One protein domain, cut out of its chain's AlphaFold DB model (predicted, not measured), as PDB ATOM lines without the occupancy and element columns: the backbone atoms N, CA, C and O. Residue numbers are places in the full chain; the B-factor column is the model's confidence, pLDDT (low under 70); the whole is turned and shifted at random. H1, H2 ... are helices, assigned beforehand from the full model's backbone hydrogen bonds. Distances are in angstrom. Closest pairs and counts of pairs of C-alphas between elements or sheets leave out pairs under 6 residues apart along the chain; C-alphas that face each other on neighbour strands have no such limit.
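AT A GLANCE: This is residues 17 to 58 of the 130 residues of an uncharacterized protein of Mesorhizobium metallidurans STM 2683 (UniProt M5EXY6). The longer helix, H2, and H1 meet near their ends at a corner, making an open, flat L with little packing between its arms. A short tail, residues 17 to 22, leads into the far end of H1, and residues 54 to 58 fold back at the far end of H2. The printed part has 42 residues with two named helices, H1 then H2, and no named strand; the class is all helix. It is extended, with a radius of gyration of the C-alphas of 14.7 A and spans of 41 by 24 by 6 A.

HOW THE PARTS SIT: H2, residues 38 to 53, and H1, residues 23 to 35, are close but not clearly touching, with 2 pairs of C-alphas within 8 A. Their closest C-alphas, those of Leu 39 and Trp 33, are 5.9 A apart. Their lines are about perpendicular, at 73 degrees. In both helices every O i to N i+4 pair is within hydrogen-bond range.

IN THESE COORDINATES: H2 measures 22.7 A from C-alpha 38 at (182.033, 129.006, 150.790) to C-alpha 53 at (198.360, 143.417, 157.181). H1 measures 18.0 A and begins at C-alpha 23, (189.502, 112.353, 143.221).

THE WHOLE: The C-alphas of Pro 22 and Gly 55, the two farthest apart, are 41.4 A apart. The link from H1 to H2 is tight. Residues 17 to 29, of which 23 to 29 belong to H1, stand free. The printed part has no cut, and no printed residue is under 70 in pLDDT.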
ATOM      1  N   PRO A  17     198.002 114.839 144.150       89.69
ATOM      2  CA  PRO A  17     198.985 113.982 144.813       89.69
ATOM      3  C   PRO A  17     198.345 112.796 145.549       89.69
ATOM      4  O   PRO A  17     197.272 112.943 146.131       89.69
ATOM      5  N   ASP A  18     199.066 111.679 145.658       87.75
ATOM      6  CA  ASP A  18     198.561 110.419 146.244       87.75
ATOM      7  C   ASP A  18     198.106 110.517 147.711       87.75
ATOM      8  O   ASP A  18     197.366 109.672 148.201       87.75
ATOM      9  N   ARG A  19     198.525 111.565 148.432       93.12
ATOM     10  CA  ARG A  19     198.124 111.809 149.829       93.12
ATOM     11  C   ARG A  19     196.696 112.345 149.991       93.12
ATOM     12  O   ARG A  19     196.247 112.535 151.120       93.12
ATOM     13  N   PHE A  20     196.021 112.691 148.898       89.31
ATOM     14  CA  PHE A  20     194.654 113.198 148.947       89.31
ATOM     15  C   PHE A  20     193.631 112.052 148.955       89.31
ATOM     16  O   PHE A  20     193.912 110.963 148.455       89.31
ATOM     17  N   PRO A  21     192.410 112.290 149.472       92.81
ATOM     18  CA  PRO A  21     191.293 111.371 149.272       92.81
ATOM     19  C   PRO A  21     191.043 111.089 147.778       92.81
ATOM     20  O   PRO A  21     191.493 111.864 146.927       92.81
ATOM     21  N   PRO A  22     190.256 110.049 147.435       92.38
ATOM     22  CA  PRO A  22     189.896 109.765 146.051       92.38
ATOM     23  C   PRO A  22     189.403 111.014 145.314       92.38
ATOM     24  O   PRO A  22     188.628 111.802 145.867       92.38
ATOM     25  N   VAL A  23     189.803 111.169 144.049       90.75
ATOM     26  CA  VAL A  23     189.502 112.353 143.221       90.75
ATOM     27  C   VAL A  23     188.011 112.714 143.236       90.75
ATOM     28  O   VAL A  23     187.662 113.889 143.312       90.75
ATOM     29  N   SER A  24     187.123 111.717 143.245       89.94
ATOM     30  CA  SER A  24     185.669 111.914 143.324       89.94
ATOM     31  C   SER A  24     185.216 112.608 144.612       89.94
ATOM     32  O   SER A  24     184.296 113.423 144.592       89.94
ATOM     33  N   THR A  25     185.874 112.326 145.739       92.44
ATOM     34  CA  THR A  25     185.577 112.958 147.029       92.44
ATOM     35  C   THR A  25     186.026 114.408 147.022       92.44
ATOM     36  O   THR A  25     185.246 115.285 147.390       92.44
ATOM     37  N   VAL A  26     187.239 114.672 146.531       92.06
ATOM     38  CA  VAL A  26     187.765 116.037 146.410       92.06
ATOM     39  C   VAL A  26     186.896 116.878 145.475       92.06
ATOM     40  O   VAL A  26     186.503 117.982 145.845       92.06
ATOM     41  N   GLN A  27     186.514 116.340 144.314       91.75
ATOM     42  CA  GLN A  27     185.601 117.007 143.381       91.75
ATOM     43  C   GLN A  27     184.246 117.310 144.021       91.75
ATOM     44  O   GLN A  27     183.752 118.428 143.903       91.75
ATOM     45  N   ARG A  28     183.650 116.341 144.728       92.19
ATOM     46  CA  ARG A  28     182.359 116.535 145.399       92.19
ATOM     47  C   ARG A  28     182.426 117.652 146.438       92.19
ATOM     48  O   ARG A  28     181.551 118.512 146.446       92.19
ATOM     49  N   CYS A  29     183.453 117.659 147.288       92.12
ATOM     50  CA  CYS A  29     183.658 118.727 148.266       92.12
ATOM     51  C   CYS A  29     183.865 120.078 147.578       92.12
ATOM     52  O   CYS A  29     183.208 121.050 147.940       92.12
ATOM     53  N   PHE A  30     184.713 120.126 146.549       91.25
ATOM     54  CA  PHE A  30     184.978 121.347 145.796       91.25
ATOM     55  C   PHE A  30     183.705 121.927 145.172       91.25
ATOM     56  O   PHE A  30     183.436 123.113 145.341       91.25
ATOM     57  N   TYR A  31     182.898 121.109 144.490       90.56
ATOM     58  CA  TYR A  31     181.651 121.580 143.888       90.56
ATOM     59  C   TYR A  31     180.631 122.006 144.942       90.56
ATOM     60  O   TYR A  31     180.031 123.063 144.784       90.56
ATOM     61  N   ALA A  32     180.508 121.278 146.057       93.25
ATOM     62  CA  ALA A  32     179.650 121.698 147.162       93.25
ATOM     63  C   ALA A  32     180.059 123.076 147.715       93.25
ATOM     64  O   ALA A  32     179.202 123.935 147.909       93.25
ATOM     65  N   TRP A  33     181.358 123.313 147.920       93.62
ATOM     66  CA  TRP A  33     181.883 124.594 148.413       93.62
ATOM     67  C   TRP A  33     181.813 125.729 147.388       93.62
ATOM     68  O   TRP A  33     181.694 126.899 147.754       93.62
ATOM     69  N   ARG A  34     181.927 125.406 146.098       88.56
ATOM     70  CA  ARG A  34     181.731 126.367 145.009       88.56
ATOM     71  C   ARG A  34     180.271 126.808 144.965       88.56
ATOM     72  O   ARG A  34     180.003 128.005 144.946       88.56
ATOM     73  N   ASP A  35     179.354 125.847 144.966       89.56
ATOM     74  CA  ASP A  35     177.931 126.086 144.727       89.56
ATOM     75  C   ASP A  35     177.249 126.731 145.941       89.56
ATOM     76  O   ASP A  35     176.354 127.554 145.772       89.56
ATOM     77  N   ASN A  36     177.708 126.435 147.162       92.31
ATOM     78  CA  ASN A  36     177.213 127.093 148.376       92.31
ATOM     79  C   ASN A  36     177.903 128.439 148.688       92.31
ATOM     80  O   ASN A  36     177.580 129.072 149.691       92.31
ATOM     81  N   GLY A  37     178.861 128.874 147.862       89.12
ATOM     82  CA  GLY A  37     179.565 130.147 148.025       89.12
ATOM     83  C   GLY A  37     180.668 130.171 149.091       89.12
ATOM     84  O   GLY A  37     181.280 131.221 149.279       89.12
ATOM     85  N   LEU A  38     180.998 129.054 149.749       92.00
ATOM     86  CA  LEU A  38     182.033 129.006 150.790       92.00
ATOM     87  C   LEU A  38     183.394 129.501 150.284       92.00
ATOM     88  O   LEU A  38     184.071 130.259 150.977       92.00
ATOM     89  N   LEU A  39     183.782 129.124 149.060       89.12
ATOM     90  CA  LEU A  39     185.044 129.590 148.466       89.12
ATOM     91  C   LEU A  39     185.073 131.119 148.300       89.12
ATOM     92  O   LEU A  39     186.114 131.738 148.514       89.12
ATOM     93  N   LYS A  40     183.927 131.735 147.972       87.19
ATOM     94  CA  LYS A  40     183.777 133.194 147.854       87.19
ATOM     95  C   LYS A  40     183.957 133.866 149.219       87.19
ATOM     96  O   LYS A  40     184.694 134.843 149.312       87.19
ATOM     97  N   THR A  41     183.352 133.307 150.267       90.50
ATOM     98  CA  THR A  41     183.459 133.807 151.649       90.50
ATOM     99  C   THR A  41     184.882 133.707 152.194       90.50
ATOM    100  O   THR A  41     185.407 134.684 152.723       90.50
ATOM    101  N   ILE A  42     185.546 132.558 152.027       91.38
ATOM    102  CA  ILE A  42     186.941 132.381 152.461       91.38
ATOM    103  C   ILE A  42     187.843 133.400 151.760       91.38
ATOM    104  O   ILE A  42     188.635 134.077 152.410       91.38
ATOM    105  N   ASN A  43     187.695 133.541 150.441       90.00
ATOM    106  CA  ASN A  43     188.486 134.489 149.671       90.00
ATOM    107  C   ASN A  43     188.256 135.939 150.132       90.00
ATOM    108  O   ASN A  43     189.225 136.672 150.289       90.00
ATOM    109  N   PHE A  44     187.012 136.341 150.417       89.88
ATOM    110  CA  PHE A  44     186.708 137.667 150.972       89.88
ATOM    111  C   PHE A  44     187.511 137.961 152.250       89.88
ATOM    112  O   PHE A  44     188.203 138.976 152.322       89.88
ATOM    113  N   HIS A  45     187.492 137.046 153.223       92.38
ATOM    114  CA  HIS A  45     188.233 137.230 154.474       92.38
ATOM    115  C   HIS A  45     189.749 137.245 154.260       92.38
ATOM    116  O   HIS A  45     190.429 138.102 154.816       92.38
ATOM    117  N   LEU A  46     190.284 136.357 153.416       92.19
ATOM    118  CA  LEU A  46     191.718 136.338 153.110       92.19
ATOM    119  C   LEU A  46     192.185 137.638 152.446       92.19
ATOM    120  O   LEU A  46     193.262 138.138 152.765       92.19
ATOM    121  N   VAL A  47     191.379 138.209 151.546       89.94
ATOM    122  CA  VAL A  47     191.686 139.498 150.917       89.94
ATOM    123  C   VAL A  47     191.640 140.634 151.936       89.94
ATOM    124  O   VAL A  47     192.553 141.463 151.944       89.94
ATOM    125  N   ALA A  48     190.624 140.674 152.800       90.56
ATOM    126  CA  ALA A  48     190.515 141.682 153.852       90.56
ATOM    127  C   ALA A  48     191.732 141.643 154.796       90.56
ATOM    128  O   ALA A  48     192.405 142.660 154.973       90.56
ATOM    129  N   GLU A  49     192.085 140.464 155.311       92.38
ATOM    130  CA  GLU A  49     193.242 140.262 156.196       92.38
ATOM    131  C   GLU A  49     194.569 140.641 155.525       92.38
ATOM    132  O   GLU A  49     195.395 141.360 156.099       92.38
ATOM    133  N   ALA A  50     194.769 140.231 154.268       90.81
ATOM    134  CA  ALA A  50     195.966 140.590 153.511       90.81
ATOM    135  C   ALA A  50     196.096 142.110 153.327       90.81
ATOM    136  O   ALA A  50     197.203 142.652 153.335       90.81
ATOM    137  N   ARG A  51     194.977 142.829 153.172       90.56
ATOM    138  CA  ARG A  51     194.975 144.293 153.049       90.56
ATOM    139  C   ARG A  51     195.261 144.982 154.377       90.56
ATOM    140  O   ARG A  51     196.105 145.882 154.389       90.56
ATOM    141  N   LEU A  52     194.639 144.528 155.463       92.88
ATOM    142  CA  LEU A  52     194.879 145.046 156.812       92.88
ATOM    143  C   LEU A  52     196.344 144.866 157.226       92.88
ATOM    144  O   LEU A  52     196.973 145.813 157.694       92.88
ATOM    145  N   THR A  53     196.933 143.703 156.932       91.56
ATOM    146  CA  THR A  53     198.360 143.417 157.181       91.56
ATOM    147  C   THR A  53     199.292 144.391 156.448       91.56
ATOM    148  O   THR A  53     200.405 144.666 156.887       91.56
ATOM    149  N   LEU A  54     198.836 144.956 155.329       89.94
ATOM    150  CA  LEU A  54     199.582 145.925 154.524       89.94
ATOM    151  C   LEU A  54     199.246 147.382 154.883       89.94
ATOM    152  O   LEU A  54     199.594 148.280 154.111       89.94
ATOM    153  N   GLY A  55     198.548 147.617 156.001       90.81
ATOM    154  CA  GLY A  55     198.142 148.946 156.465       90.81
ATOM    155  C   GLY A  55     197.113 149.624 155.559       90.81
ATOM    156  O   GLY A  55     197.071 150.850 155.481       90.81
ATOM    157  N   ARG A  56     196.326 148.844 154.809       89.06
ATOM    158  CA  ARG A  56     195.269 149.346 153.923       89.06
ATOM    159  C   ARG A  56     193.896 149.020 154.496       89.06
ATOM    160  O   ARG A  56     193.743 148.067 155.249       89.06
ATOM    161  N   GLU A  57     192.897 149.790 154.081       88.12
ATOM    162  CA  GLU A  57     191.495 149.511 154.399       88.12
ATOM    163  C   GLU A  57     191.072 148.155 153.795       88.12
ATOM    164  O   GLU A  57     191.579 147.765 152.734       88.12
ATOM    165  N   ALA A  58     190.216 147.412 154.500       87.31
ATOM    166  CA  ALA A  58     189.826 146.044 154.163       87.31
ATOM    167  C   ALA A  58     189.084 145.966 152.820       87.31
ATOM    168  O   ALA A  58     189.321 145.042 152.037       87.31
TER     169      ALA A  58